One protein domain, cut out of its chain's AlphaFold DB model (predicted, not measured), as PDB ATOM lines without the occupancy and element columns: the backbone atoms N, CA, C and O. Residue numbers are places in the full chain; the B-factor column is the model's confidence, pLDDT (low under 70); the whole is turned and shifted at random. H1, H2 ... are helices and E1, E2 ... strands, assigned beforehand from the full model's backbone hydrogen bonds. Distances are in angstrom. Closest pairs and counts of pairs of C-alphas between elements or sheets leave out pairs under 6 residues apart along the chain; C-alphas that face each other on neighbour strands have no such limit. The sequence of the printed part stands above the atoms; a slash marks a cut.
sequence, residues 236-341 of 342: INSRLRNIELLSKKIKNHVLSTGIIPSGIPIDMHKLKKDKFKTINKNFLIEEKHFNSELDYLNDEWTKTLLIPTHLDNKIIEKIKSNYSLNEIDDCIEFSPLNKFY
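This is residues 236 to 341 of the 342 residues of an uncharacterized protein of Candidatus Endolissoclinum sp. TMED37 (UniProt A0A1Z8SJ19). A small, strongly twisted sheet of three strands, E2, E4 and E3, makes one side of the model, and four short helices, H1, H2, H4 and H5, cluster round H1 beside it. H3 lies at one end, near H4. The printed part has 106 residues, with five named helices and four named strands that follow along the chain as H1 H2 E1 E2 H3 E3 E4 H4 H5, and the sheet, in the order E2, E4, E3, is antiparallel. The class is mixed, helices and strands; the whole is compact, radius of gyration of the C-alphas 13.3 A, spanning 37 by 30 by 21 A.

E4, residues 301 to 308, is the inner strand and bends by 57 degrees at residue 305. It is antiparallel to E2, residues 263 to 267, with N 264 and O 307 2.8 A apart, and forms a hairpin with E3, residues 287 to 291, N 304 and O 288 2.8 A apart; both pairs are within hydrogen-bond range. H3, residues 273 to 283, completes a split strand-helix-strand unit, E2, H3, E3 with E4 between the strands, and its crossover is right-handed. E1, residues 259 to 261, pairs with no named strand and runs on into E2 at 60 degrees. The hub H1, residues 236 to 246, only grazes the sheet. H1 touches H4, residues 313 to 320, at a shallow tilt of 21 degrees, the same way; the closest C-alphas, Asn 242 and Ile 316, are 6.5 A apart. H1 and H2, residues 248 to 257, touch as a helical hairpin at 34 degrees, shallow but only just short of steep, the closest C-alphas, Glu 244 and Lys 251, 5.9 A apart. H5, residues 325 to 330, only just touches H2, with 3 pairs of C-alphas within 8 A, the closest being Lys 249 and Asp 329 at 6.3 A. H3 and H4 are close but not clearly touching, C-alphas 279 and 319 being 7.0 A apart. In each helix every O i to N i+4 pair is within hydrogen-bond range.

H1 begins at C-alpha 236 (112.060, 110.961, 133.483) and H5 ends at C-alpha 330 (106.395, 117.748, 156.901). E4 is 19.3 A long, H1 and H3 15.4 A each, H2 14.3 A.

The C-alphas of Leu 297 and Lys 314 are farthest apart, 39.6 A. The printed part has no cut and no long link. The pLDDT is under 70 at residue 333 and residues 335 to 341.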
ATOM      1  N   ILE A 236     112.489 109.679 132.906       97.00
ATOM      2  CA  ILE A 236     112.060 110.961 133.483       97.00
ATOM      3  C   ILE A 236     110.604 110.880 133.945       97.00
ATOM      4  O   ILE A 236     110.323 111.126 135.116       97.00
ATOM      5  N   ASN A 237     109.692 110.479 133.059       96.81
ATOM      6  CA  ASN A 237     108.257 110.440 133.341       96.81
ATOM      7  C   ASN A 237     107.925 109.499 134.505       96.81
ATOM      8  O   ASN A 237     107.117 109.841 135.368       96.81
ATOM      9  N   SER A 238     108.588 108.342 134.568       95.81
ATOM     10  CA  SER A 238     108.446 107.402 135.682       95.81
ATOM     11  C   SER A 238     108.855 108.037 137.018       95.81
ATOM     12  O   SER A 238     108.092 108.015 137.985       95.81
ATOM     13  N   ARG A 239     110.022 108.694 137.069       95.69
ATOM     14  CA  ARG A 239     110.513 109.336 138.300       95.69
ATOM     15  C   ARG A 239     109.678 110.546 138.708       95.69
ATOM     16  O   ARG A 239     109.422 110.721 139.896       95.69
ATOM     17  N   LEU A 240     109.223 111.355 137.750       96.25
ATOM     18  CA  LEU A 240     108.331 112.487 138.016       96.25
ATOM     19  C   LEU A 240     107.008 112.026 138.625       96.25
ATOM     20  O   LEU A 240     106.574 112.592 139.627       96.25
ATOM     21  N   ARG A 241     106.411 110.958 138.082       95.62
ATOM     22  CA  ARG A 241     105.198 110.352 138.641       95.62
ATOM     23  C   ARG A 241     105.419 109.884 140.080       95.62
ATOM     24  O   ARG A 241     104.592 110.159 140.943       95.62
ATOM     25  N   ASN A 242     106.535 109.211 140.352       95.00
ATOM     26  CA  ASN A 242     106.872 108.771 141.706       95.00
ATOM     27  C   ASN A 242     107.026 109.946 142.676       95.00
ATOM     28  O   ASN A 242     106.504 109.900 143.786       95.00
ATOM     29  N   ILE A 243     107.709 111.011 142.255       94.69
ATOM     30  CA  ILE A 243     107.878 112.224 143.061       94.69
ATOM     31  C   ILE A 243     106.528 112.878 143.349       94.69
ATOM     32  O   ILE A 243     106.262 113.231 144.493       94.69
ATOM     33  N   GLU A 244     105.657 112.995 142.349       93.50
ATOM     34  CA  GLU A 244     104.322 113.578 142.508       93.50
ATOM     35  C   GLU A 244     103.449 112.802 143.502       93.50
ATOM     36  O   GLU A 244     102.677 113.405 144.249       93.50
ATOM     37  N   LEU A 245     103.600 111.477 143.555       91.81
ATOM     38  CA  LEU A 245     102.907 110.635 144.530       91.81
ATOM     39  C   LEU A 245     103.458 110.782 145.956       91.81
ATOM     40  O   LEU A 245     102.719 110.508 146.903       91.81
ATOM     41  N   LEU A 246     104.724 111.182 146.106       90.38
ATOM     42  CA  LEU A 246     105.432 111.203 147.387       90.38
ATOM     43  C   LEU A 246     105.536 112.585 148.031       90.38
ATOM     44  O   LEU A 246     105.457 112.660 149.250       90.38
ATOM     45  N   SER A 247     105.763 113.661 147.270       90.88
ATOM     46  CA  SER A 247     106.036 114.985 147.849       90.88
ATOM     47  C   SER A 247     105.747 116.141 146.887       90.88
ATOM     48  O   SER A 247     106.308 116.217 145.787       90.88
ATOM     49  N   LYS A 248     104.945 117.120 147.337       90.44
ATOM     50  CA  LYS A 248     104.739 118.374 146.588       90.44
ATOM     51  C   LYS A 248     105.972 119.265 146.659       90.44
ATOM     52  O   LYS A 248     106.329 119.881 145.654       90.44
ATOM     53  N   LYS A 249     106.643 119.315 147.816       89.56
ATOM     54  CA  LYS A 249     107.867 120.114 148.001       89.56
ATOM     55  C   LYS A 249     108.958 119.694 147.017       89.56
ATOM     56  O   LYS A 249     109.559 120.545 146.363       89.56
ATOM     57  N   ILE A 250     109.174 118.386 146.854       91.50
ATOM     58  CA  ILE A 250     110.157 117.874 145.895       91.50
ATOM     59  C   ILE A 250     109.701 118.100 144.456       91.50
ATOM     60  O   ILE A 250     110.522 118.495 143.635       91.50
ATOM     61  N   LYS A 251     108.411 117.932 144.135       91.88
ATOM     62  CA  LYS A 251     107.892 118.257 142.796       91.88
ATOM     63  C   LYS A 251     108.237 119.694 142.397       91.88
ATOM     64  O   LYS A 251     108.767 119.913 141.311       91.88
ATOM     65  N   ASN A 252     108.013 120.656 143.289       90.50
ATOM     66  CA  ASN A 252     108.361 122.053 143.036       90.50
ATOM     67  C   ASN A 252     109.875 122.232 142.812       90.50
ATOM     68  O   ASN A 252     110.278 123.034 141.967       90.50
ATOM     69  N   HIS A 253     110.717 121.460 143.516       90.12
ATOM     70  CA  HIS A 253     112.183 121.521 143.363       90.12
ATOM     71  C   HIS A 253     112.597 121.056 141.983       90.12
ATOM     72  O   HIS A 253     113.376 121.724 141.304       90.12
ATOM     73  N   VAL A 254     112.017 119.949 141.530       92.69
ATOM     74  CA  VAL A 254     112.259 119.457 140.179       92.69
ATOM     75  C   VAL A 254     111.794 120.474 139.138       92.69
ATOM     76  O   VAL A 254     112.534 120.742 138.201       92.69
ATOM     77  N   LEU A 255     110.618 121.084 139.308       91.81
ATOM     78  CA  LEU A 255     110.096 122.068 138.351       91.81
ATOM     79  C   LEU A 255     110.941 123.348 138.288       91.81
ATOM     80  O   LEU A 255     111.153 123.881 137.206       91.81
ATOM     81  N   SER A 256     111.447 123.826 139.426       90.38
ATOM     82  CA  SER A 256     112.258 125.052 139.491       90.38
ATOM     83  C   SER A 256     113.703 124.859 139.028       90.38
ATOM     84  O   SER A 256     114.343 125.814 138.591       90.38
ATOM     85  N   THR A 257     114.242 123.641 139.122       92.88
ATOM     86  CA  THR A 257     115.657 123.366 138.817       92.88
ATOM     87  C   THR A 257     115.870 122.511 137.570       92.88
ATOM     88  O   THR A 257     116.949 122.545 136.978       92.88
ATOM     89  N   GLY A 258     114.869 121.732 137.164       95.69
ATOM     90  CA  GLY A 258     114.997 120.661 136.179       95.69
ATOM     91  C   GLY A 258     115.827 119.464 136.665       95.69
ATOM     92  O   GLY A 258     116.295 118.679 135.842       95.69
ATOM     93  N   ILE A 259     116.060 119.326 137.976       96.00
ATOM     94  CA  ILE A 259     116.873 118.252 138.558       96.00
ATOM     95  C   ILE A 259     115.968 117.262 139.281       96.00
ATOM     96  O   ILE A 259     115.318 117.606 140.264       96.00
ATOM     97  N   ILE A 260     115.980 116.008 138.840       96.75
ATOM     98  CA  ILE A 260     115.310 114.898 139.516       96.75
ATOM     99  C   ILE A 260     116.301 114.269 140.509       96.75
ATOM    100  O   ILE A 260     117.328 113.723 140.076       96.75
ATOM    101  N   PRO A 261     116.023 114.307 141.827       95.38
ATOM    102  CA  PRO A 261     116.900 113.703 142.819       95.38
ATOM    103  C   PRO A 261     116.907 112.175 142.711       95.38
ATOM    104  O   PRO A 261     115.916 111.562 142.305       95.38
ATOM    105  N   SER A 262     118.017 111.533 143.086       94.19
ATOM    106  CA  SER A 262     118.092 110.058 143.116       94.19
ATOM    107  C   SER A 262     117.283 109.458 144.266       94.19
ATOM    108  O   SER A 262     116.795 108.331 144.160       94.19
ATOM    109  N   GLY A 263     117.103 110.212 145.349       93.31
ATOM    110  CA  GLY A 263     116.264 109.820 146.472       93.31
ATOM    111  C   GLY A 263     115.723 111.023 147.231       93.31
ATOM    112  O   GLY A 263     116.304 112.103 147.179       93.31
ATOM    113  N   ILE A 264     114.610 110.814 147.924       92.94
ATOM    114  CA  ILE A 264     113.937 111.794 148.770       92.94
ATOM    115  C   ILE A 264     114.347 111.523 150.224       92.94
ATOM    116  O   ILE A 264     113.998 110.460 150.748       92.94
ATOM    117  N   PRO A 265     115.113 112.419 150.871       92.44
ATOM    118  CA  PRO A 265     115.510 112.258 152.257       92.44
ATOM    119  C   PRO A 265     114.342 112.629 153.169       92.44
ATOM    120  O   PRO A 265     113.830 113.743 153.108       92.44
ATOM    121  N   ILE A 266     113.929 111.687 154.013       90.19
ATOM    122  CA  ILE A 266     112.870 111.869 155.007       90.19
ATOM    123  C   ILE A 266     113.496 111.918 156.395       90.19
ATOM    124  O   ILE A 266     114.148 110.952 156.796       90.19
ATOM    125  N   ASP A 267     113.299 113.010 157.131       90.44
ATOM    126  CA  ASP A 267     113.821 113.166 158.491       90.44
ATOM    127  C   ASP A 267     113.257 112.090 159.432       90.44
ATOM    128  O   ASP A 267     112.052 112.001 159.686       90.44
ATOM    129  N   MET A 268     114.151 111.262 159.972       87.06
ATOM    130  CA  MET A 268     113.774 110.162 160.855       87.06
ATOM    131  C   MET A 268     113.284 110.622 162.227       87.06
ATOM    132  O   MET A 268     112.563 109.867 162.878       87.06
ATOM    133  N   HIS A 269     113.635 111.828 162.672       86.50
ATOM    134  CA  HIS A 269     113.174 112.365 163.955       86.50
ATOM    135  C   HIS A 269     111.696 112.763 163.915       86.50
ATOM    136  O   HIS A 269     111.016 112.710 164.939       86.50
ATOM    137  N   LYS A 270     111.191 113.107 162.728       86.56
ATOM    138  CA  LYS A 270     109.797 113.510 162.499       86.56
ATOM    139  C   LYS A 270     108.883 112.338 162.149       86.56
ATOM    140  O   LYS A 270     107.665 112.419 162.310       86.56
ATOM    141  N   LEU A 271     109.459 111.216 161.720       82.75
ATOM    142  CA  LEU A 271     108.713 110.001 161.423       82.75
ATOM    143  C   LEU A 271     108.174 109.327 162.695       82.75
ATOM    144  O   LEU A 271     108.908 108.999 163.627       82.75
ATOM    145  N   LYS A 272     106.874 109.004 162.698       81.12
ATOM    146  CA  LYS A 272     106.263 108.171 163.748       81.12
ATOM    147  C   LYS A 272     106.905 106.773 163.751       81.12
ATOM    148  O   LYS A 272     106.854 106.062 162.745       81.12
ATOM    149  N   LYS A 273     107.453 106.350 164.902       76.62
ATOM    150  CA  LYS A 273     108.234 105.100 165.068       76.62
ATOM    151  C   LYS A 273     107.556 103.842 164.499       76.62
ATOM    152  O   LYS A 273     108.232 103.020 163.880       76.62
ATOM    153  N   ASP A 274     106.244 103.687 164.665       78.81
ATOM    154  CA  ASP A 274     105.522 102.482 164.219       78.81
ATOM    155  C   ASP A 274     105.364 102.415 162.697       78.81
ATOM    156  O   ASP A 274     105.540 101.359 162.074       78.81
ATOM    157  N   LYS A 275     105.116 103.568 162.070       73.88
ATOM    158  CA  LYS A 275     105.062 103.665 160.612       73.88
ATOM    159  C   LYS A 275     106.453 103.459 160.000       73.88
ATOM    160  O   LYS A 275     106.577 102.823 158.952       73.88
ATOM    161  N   PHE A 276     107.510 103.940 160.664       73.00
ATOM    162  CA  PHE A 276     108.898 103.726 160.241       73.00
ATOM    163  C   PHE A 276     109.265 102.236 160.217       73.00
ATOM    164  O   PHE A 276     109.726 101.731 159.192       73.00
ATOM    165  N   LYS A 277     108.995 101.506 161.312       75.38
ATOM    166  CA  LYS A 277     109.239 100.054 161.387       75.38
ATOM    167  C   LYS A 277     108.516  99.302 160.271       75.38
ATOM    168  O   LYS A 277     109.089  98.394 159.674       75.38
ATOM    169  N   THR A 278     107.283  99.703 159.969       74.56
ATOM    170  CA  THR A 278     106.474  99.089 158.911       74.56
ATOM    171  C   THR A 278     107.089  99.285 157.527       74.56
ATOM    172  O   THR A 278     107.185  98.317 156.773       74.56
ATOM    173  N   ILE A 279     107.551 100.492 157.180       71.88
ATOM    174  CA  ILE A 279     108.239 100.714 155.897       71.88
ATOM    175  C   ILE A 279     109.534  99.915 155.838       71.88
ATOM    176  O   ILE A 279     109.739  99.171 154.880       71.88
ATOM    177  N   ASN A 280     110.392 100.040 156.853       72.56
ATOM    178  CA  ASN A 280     111.726  99.456 156.785       72.56
ATOM    179  C   ASN A 280     111.675  97.918 156.743       72.56
ATOM    180  O   ASN A 280     112.425  97.295 155.999       72.56
ATOM    181  N   LYS A 281     110.713  97.303 157.447       75.12
ATOM    182  CA  LYS A 281     110.457  95.857 157.363       75.12
ATOM    183  C   LYS A 281     110.026  95.413 155.961       75.12
ATOM    184  O   LYS A 281     110.364  94.319 155.540       75.12
ATOM    185  N   ASN A 282     109.257  96.236 155.247       72.62
ATOM    186  CA  ASN A 282     108.728  95.883 153.927       72.62
ATOM    187  C   ASN A 282     109.692  96.199 152.774       72.62
ATOM    188  O   ASN A 282     109.613  95.555 151.728       72.62
ATOM    189  N   PHE A 283     110.538  97.218 152.933       71.94
ATOM    190  CA  PHE A 283     111.265  97.834 151.821       71.94
ATOM    191  C   PHE A 283     112.732  98.131 152.107       71.94
ATOM    192  O   PHE A 283     113.314  98.859 151.319       71.94
ATOM    193  N   LEU A 284     113.309  97.623 153.201       76.06
ATOM    194  CA  LEU A 284     114.716  97.770 153.607       76.06
ATOM    195  C   LEU A 284     115.427  98.942 152.903       76.06
ATOM    196  O   LEU A 284     116.178  98.767 151.937       76.06
ATOM    197  N   ILE A 285     115.049 100.145 153.341       80.88
ATOM    198  CA  ILE A 285     115.476 101.415 152.756       80.88
ATOM    199  C   ILE A 285     116.706 101.875 153.532       80.88
ATOM    200  O   ILE A 285     116.760 101.764 154.756       80.88
ATOM    201  N   GLU A 286     117.710 102.380 152.822       83.06
ATOM    202  CA  GLU A 286     118.960 102.789 153.453       83.06
ATOM    203  C   GLU A 286     118.773 104.035 154.338       83.06
ATOM    204  O   GLU A 286     118.247 105.063 153.903       83.06
ATOM    205  N   GLU A 287     119.274 103.956 155.570       89.25
ATOM    206  CA  GLU A 287     119.466 105.119 156.437       89.25
ATOM    207  C   GLU A 287     120.746 105.854 156.020       89.25
ATOM    208  O   GLU A 287     121.800 105.233 155.829       89.25
ATOM    209  N   LYS A 288     120.673 107.179 155.874       90.44
ATOM    210  CA  LYS A 288     121.809 108.027 155.484       90.44
ATOM    211  C   LYS A 288     121.812 109.342 156.254       90.44
ATOM    212  O   LYS A 288     120.797 109.755 156.803       90.44
ATOM    213  N   HIS A 289     122.953 110.024 156.243       91.19
ATOM    214  CA  HIS A 289     123.058 111.399 156.724       91.19
ATOM    215  C   HIS A 289     122.963 112.363 155.544       91.19
ATOM    216  O   HIS A 289     123.602 112.156 154.509       91.19
ATOM    217  N   PHE A 290     122.145 113.395 155.703       90.31
ATOM    218  CA  PHE A 290     121.918 114.440 154.717       90.31
ATOM    219  C   PHE A 290     122.274 115.791 155.325       90.31
ATOM    220  O   PHE A 290     121.917 116.032 156.478       90.31
ATOM    221  N   ASN A 291     122.971 116.645 154.573       88.62
ATOM    222  CA  ASN A 291     123.218 118.015 155.005       88.62
ATOM    223  C   ASN A 291     121.966 118.856 154.705       88.62
ATOM    224  O   ASN A 291     121.700 119.181 153.547       88.62
ATOM    225  N   SER A 292     121.181 119.177 155.733       85.56
ATOM    226  CA  SER A 292     119.904 119.895 155.599       85.56
ATOM    227  C   SER A 292     120.064 121.367 155.209       85.56
ATOM    228  O   SER A 292     119.138 121.945 154.628       85.56
ATOM    229  N   GLU A 293     121.232 121.962 155.465       84.50
ATOM    230  CA  GLU A 293     121.543 123.349 155.106       84.50
ATOM    231  C   GLU A 293     121.950 123.511 153.636       84.50
ATOM    232  O   GLU A 293     121.889 124.619 153.099       84.50
ATOM    233  N   LEU A 294     122.329 122.419 152.959       85.12
ATOM    234  CA  LEU A 294     122.896 122.416 151.598       85.12
ATOM    235  C   LEU A 294     124.001 123.474 151.417       85.12
ATOM    236  O   LEU A 294     124.124 124.107 150.364       85.12
ATOM    237  N   ASP A 295     124.806 123.671 152.455       82.50
ATOM    238  CA  ASP A 295     125.933 124.592 152.493       82.50
ATOM    239  C   ASP A 295     127.158 123.833 153.006       82.50
ATOM    240  O   ASP A 295     127.079 123.083 153.970       82.50
ATOM    241  N   TYR A 296     128.299 124.011 152.347       78.50
ATOM    242  CA  TYR A 296     129.548 123.356 152.741       78.50
ATOM    243  C   TYR A 296     130.286 124.066 153.874       78.50
ATOM    244  O   TYR A 296     131.310 123.569 154.335       78.50
ATOM    245  N   LEU A 297     129.840 125.262 154.264       77.75
ATOM    246  CA  LEU A 297     130.373 125.972 155.426       77.75
ATOM    247  C   LEU A 297     129.572 125.686 156.697       77.75
ATOM    248  O   LEU A 297     130.086 125.910 157.789       77.75
ATOM    249  N   ASN A 298     128.338 125.206 156.547       78.56
ATOM    250  CA  ASN A 298     127.406 124.957 157.633       78.56
ATOM    251  C   ASN A 298     126.855 123.541 157.481       78.56
ATOM    252  O   ASN A 298     125.930 123.303 156.710       78.56
ATOM    253  N   ASP A 299     127.448 122.607 158.213       76.69
ATOM    254  CA  ASP A 299     127.053 121.207 158.163       76.69
ATOM    255  C   ASP A 299     126.054 120.912 159.285       76.69
ATOM    256  O   ASP A 299     126.448 120.692 160.432       76.69
ATOM    257  N   GLU A 300     124.762 120.866 158.955       84.75
ATOM    258  CA  GLU A 300     123.754 120.286 159.844       84.75
ATOM    259  C   GLU A 300     123.334 118.916 159.307       84.75
ATOM    260  O   GLU A 300     122.699 118.781 158.260       84.75
ATOM    261  N   TRP A 301     123.746 117.867 160.018       88.00
ATOM    262  CA  TRP A 301     123.516 116.490 159.601       88.00
ATOM    263  C   TRP A 301     122.219 115.947 160.170       88.00
ATOM    264  O   TRP A 301     122.126 115.631 161.355       88.00
ATOM    265  N   THR A 302     121.245 115.725 159.295       89.44
ATOM    266  CA  THR A 302     120.010 115.033 159.654       89.44
ATOM    267  C   THR A 302     120.112 113.561 159.281       89.44
ATOM    268  O   THR A 302     120.506 113.201 158.163       89.44
ATOM    269  N   LYS A 303     119.730 112.679 160.209       90.94
ATOM    270  CA  LYS A 303     119.563 111.258 159.909       90.94
ATOM    271  C   LYS A 303     118.260 111.063 159.136       90.94
ATOM    272  O   LYS A 303     117.182 111.406 159.615       90.94
ATOM    273  N   THR A 304     118.361 110.506 157.936       91.12
ATOM    274  CA  THR A 304     117.249 110.419 156.988       91.12
ATOM    275  C   THR A 304     117.026 109.000 156.490       91.12
ATOM    276  O   THR A 304     117.966 108.215 156.328       91.12
ATOM    277  N   LEU A 305     115.763 108.689 156.214       90.25
ATOM    278  CA  LEU A 305     115.368 107.549 155.405       90.25
ATOM    279  C   LEU A 305     115.319 108.001 153.946       90.25
ATOM    280  O   LEU A 305     114.551 108.900 153.609       90.25
ATOM    281  N   LEU A 306     116.137 107.404 153.082       90.69
ATOM    282  CA  LEU A 306     116.287 107.887 151.713       90.69
ATOM    283  C   LEU A 306     115.444 107.071 150.731       90.69
ATOM    284  O   LEU A 306     115.860 105.999 150.302       90.69
ATOM    285  N   ILE A 307     114.274 107.584 150.350       91.88
ATOM    286  CA  ILE A 307     113.344 106.892 149.445       91.88
ATOM    287  C   ILE A 307     113.805 107.076 147.990       91.88
ATOM    288  O   ILE A 307     113.747 108.200 147.488       91.88
ATOM    289  N   PRO A 308     114.245 106.027 147.270       93.56
ATOM    290  CA  PRO A 308     114.715 106.178 145.895       93.56
ATOM    291  C   PRO A 308     113.589 106.600 144.941       93.56
ATOM    292  O   PRO A 308     112.478 106.074 144.995       93.56
ATOM    293  N   THR A 309     113.873 107.507 144.006       94.06
ATOM    294  CA  THR A 309     112.855 108.005 143.054       94.06
ATOM    295  C   THR A 309     112.574 107.037 141.903       94.06
ATOM    296  O   THR A 309     111.581 107.180 141.192       94.06
ATOM    297  N   HIS A 310     113.423 106.024 141.727       93.44
ATOM    298  CA  HIS A 310     113.327 105.017 140.669       93.44
ATOM    299  C   HIS A 310     112.599 103.728 141.102       93.44
ATOM    300  O   HIS A 310     112.645 102.732 140.380       93.44
ATOM    301  N   LEU A 311     111.975 103.718 142.285       91.69
ATOM    302  CA  LEU A 311     111.205 102.572 142.775       91.69
ATOM    303  C   LEU A 311     110.031 102.226 141.846       91.69
ATOM    304  O   LEU A 311     109.488 103.085 141.153       91.69
ATOM    305  N   ASP A 312     109.612 100.959 141.867       89.56
ATOM    306  CA  ASP A 312     108.400 100.521 141.172       89.56
ATOM    307  C   ASP A 312     107.161 101.241 141.731       89.56
ATOM    308  O   ASP A 312     107.022 101.404 142.946       89.56
ATOM    309  N   ASN A 313     106.230 101.624 140.854       86.62
ATOM    310  CA  ASN A 313     105.019 102.353 141.238       86.62
ATOM    311  C   ASN A 313     104.217 101.632 142.335       86.62
ATOM    312  O   ASN A 313     103.672 102.287 143.216       86.62
ATOM    313  N   LYS A 314     104.163 100.291 142.339       88.44
ATOM    314  CA  LYS A 314     103.449  99.523 143.376       88.44
ATOM    315  C   LYS A 314     104.069  99.718 144.758       88.44
ATOM    316  O   LYS A 314     103.359  99.711 145.762       88.44
ATOM    317  N   ILE A 315     105.388  99.887 144.815       88.12
ATOM    318  CA  ILE A 315     106.112 100.172 146.057       88.12
ATOM    319  C   ILE A 315     105.781 101.586 146.520       88.12
ATOM    320  O   ILE A 315     105.457 101.773 147.690       88.12
ATOM    321  N   ILE A 316     105.811 102.559 145.605       89.94
ATOM    322  CA  ILE A 316     105.465 103.950 145.910       89.94
ATOM    323  C   ILE A 316     104.034 104.070 146.438       89.94
ATOM    324  O   ILE A 316     103.821 104.689 147.479       89.94
ATOM    325  N   GLU A 317     103.066 103.413 145.801       88.00
ATOM    326  CA  GLU A 317     101.676 103.400 146.270       88.00
ATOM    327  C   GLU A 317     101.544 102.757 147.660       88.00
ATOM    328  O   GLU A 317     100.803 103.252 148.507       88.00
ATOM    329  N   LYS A 318     102.316 101.703 147.956       87.06
ATOM    330  CA  LYS A 318     102.343 101.097 149.297       87.06
ATOM    331  C   LYS A 318     103.048 101.985 150.335       87.06
ATOM    332  O   LYS A 318     102.694 101.939 151.508       87.06
ATOM    333  N   ILE A 319     104.022 102.813 149.958       86.06
ATOM    334  CA  ILE A 319     104.580 103.835 150.862       86.06
ATOM    335  C   ILE A 319     103.510 104.894 151.160       86.06
ATOM    336  O   ILE A 319     103.238 105.182 152.326       86.06
ATOM    337  N   LYS A 320     102.838 105.393 150.119       84.75
ATOM    338  CA  LYS A 320     101.750 106.375 150.210       84.75
ATOM    339  C   LYS A 320     100.538 105.865 151.000       84.75
ATOM    340  O   LYS A 320      99.890 106.634 151.697       84.75
ATOM    341  N   SER A 321     100.240 104.566 150.977       85.62
ATOM    342  CA  SER A 321      99.166 104.015 151.815       85.62
ATOM    343  C   SER A 321      99.486 104.076 153.316       85.62
ATOM    344  O   SER A 321      98.581 103.984 154.137       85.62
ATOM    345  N   ASN A 322     100.765 104.208 153.688       83.56
ATOM    346  CA  ASN A 322     101.203 104.328 155.081       83.56
ATOM    347  C   ASN A 322     101.374 105.792 155.533       83.56
ATOM    348  O   ASN A 322     101.319 106.073 156.736       83.56
ATOM    349  N   TYR A 323     101.568 106.724 154.595       79.88
ATOM    350  CA  TYR A 323     101.804 108.143 154.869       79.88
ATOM    351  C   TYR A 323     101.036 109.028 153.900       79.88
ATOM    352  O   TYR A 323     101.154 108.884 152.685       79.88
ATOM    353  N   SER A 324     100.307 110.001 154.439       79.38
ATOM    354  CA  SER A 324      99.764 111.065 153.605       79.38
ATOM    355  C   SER A 324     100.892 111.900 152.992       79.38
ATOM    356  O   SER A 324     101.986 112.018 153.545       79.38
ATOM    357  N   LEU A 325     100.595 112.527 151.857       79.31
ATOM    358  CA  LEU A 325     101.505 113.440 151.165       79.31
ATOM    359  C   LEU A 325     102.004 114.567 152.086       79.31
ATOM    360  O   LEU A 325     103.186 114.891 152.076       79.31
ATOM    361  N   ASN A 326     101.112 115.105 152.926       82.06
ATOM    362  CA  ASN A 326     101.451 116.144 153.897       82.06
ATOM    363  C   ASN A 326     102.408 115.612 154.975       82.06
ATOM    364  O   ASN A 326     103.392 116.269 155.272       82.06
ATOM    365  N   GLU A 327     102.188 114.396 155.494       82.50
ATOM    366  CA  GLU A 327     103.106 113.789 156.474       82.50
ATOM    367  C   GLU A 327     104.523 113.606 155.903       82.50
ATOM    368  O   GLU A 327     105.502 113.798 156.622       82.50
ATOM    369  N   ILE A 328     104.646 113.237 154.621       82.19
ATOM    370  CA  ILE A 328     105.950 113.139 153.950       82.19
ATOM    371  C   ILE A 328     106.568 114.530 153.791       82.19
ATOM    372  O   ILE A 328     107.729 114.720 154.149       82.19
ATOM    373  N   ASP A 329     105.802 115.504 153.295       86.25
ATOM    374  CA  ASP A 329     106.272 116.878 153.118       86.25
ATOM    375  C   ASP A 329     106.704 117.521 154.449       86.25
ATOM    376  O   ASP A 329     107.703 118.240 154.474       86.25
ATOM    377  N   ASP A 330     106.032 117.244 155.565       85.94
ATOM    378  CA  ASP A 330     106.395 117.748 156.901       85.94
ATOM    379  C   ASP A 330     107.730 117.166 157.403       85.94
ATOM    380  O   ASP A 330     108.482 117.817 158.134       85.94
ATOM    381  N   CYS A 331     108.075 115.956 156.954       84.19
ATOM    382  CA  CYS A 331     109.366 115.325 157.230       84.19
ATOM    383  C   CYS A 331     110.483 115.786 156.270       84.19
ATOM    384  O   CYS A 331     111.633 115.376 156.427       84.19
ATOM    385  N   ILE A 332     110.158 116.630 155.284       82.75
ATOM    386  CA  ILE A 332     111.086 117.264 154.343       82.75
ATOM    387  C   ILE A 332     111.172 118.748 154.727       82.75
ATOM    388  O   ILE A 332     110.490 119.617 154.172       82.75
ATOM    389  N   GLU A 333     112.001 119.060 155.721       67.56
ATOM    390  CA  GLU A 333     112.381 120.440 156.032       67.56
ATOM    391  C   GLU A 333     113.874 120.602 155.813       67.56
ATOM    392  O   GLU A 333     114.687 120.216 156.643       67.56
ATOM    393  N   PHE A 334     114.222 121.182 154.668       70.81
ATOM    394  CA  PHE A 334     115.590 121.562 154.353       70.81
ATOM    395  C   PHE A 334     115.602 123.070 154.100       70.81
ATOM    396  O   PHE A 334     114.837 123.569 153.265       70.81
ATOM    397  N   SER A 335     116.432 123.791 154.860       56.41
ATOM    398  CA  SER A 335     116.531 125.263 154.928       56.41
ATOM    399  C   SER A 335     116.498 125.949 153.547       56.41
ATOM    400  O   SER A 335     115.789 126.952 153.395       56.41
ATOM    401  N   PRO A 336     117.138 125.410 152.487       57.22
ATOM    402  CA  PRO A 336     117.136 126.051 151.172       57.22
ATOM    403  C   PRO A 336     115.950 125.683 150.285       57.22
ATOM    404  O   PRO A 336     115.576 126.509 149.458       57.22
ATOM    405  N   LEU A 337     115.319 124.511 150.457       56.38
ATOM    406  CA  LEU A 337     114.107 124.190 149.691       56.38
ATOM    407  C   LEU A 337     113.044 125.262 149.926       56.38
ATOM    408  O   LEU A 337     112.389 125.659 148.982       56.38
ATOM    409  N   ASN A 338     112.944 125.810 151.137       50.09
ATOM    410  CA  ASN A 338     112.012 126.896 151.444       50.09
ATOM    411  C   ASN A 338     112.481 128.281 150.949       50.09
ATOM    412  O   ASN A 338     111.651 129.169 150.764       50.09
ATOM    413  N   LYS A 339     113.790 128.480 150.725       47.72
ATOM    414  CA  LYS A 339     114.379 129.750 150.251       47.72
ATOM    415  C   LYS A 339     114.350 129.899 148.727       47.72
ATOM    416  O   LYS A 339     114.385 131.023 148.255       47.72
ATOM    417  N   PHE A 340     114.263 128.807 147.964       43.00
ATOM    418  CA  PHE A 340     114.090 128.870 146.503       43.00
ATOM    419  C   PHE A 340     112.652 129.244 146.066       43.00
ATOM    420  O   PHE A 340     112.437 129.457 144.876       43.00
ATOM    421  N   TYR A 341     111.686 129.343 146.999       37.22
ATOM    422  CA  TYR A 341     110.269 129.679 146.734       37.22
ATOM    423  C   TYR A 341     109.781 130.994 147.359       37.22
ATOM    424  O   TYR A 341     108.572 131.210 147.464       37.22
TER     425      TYR A 341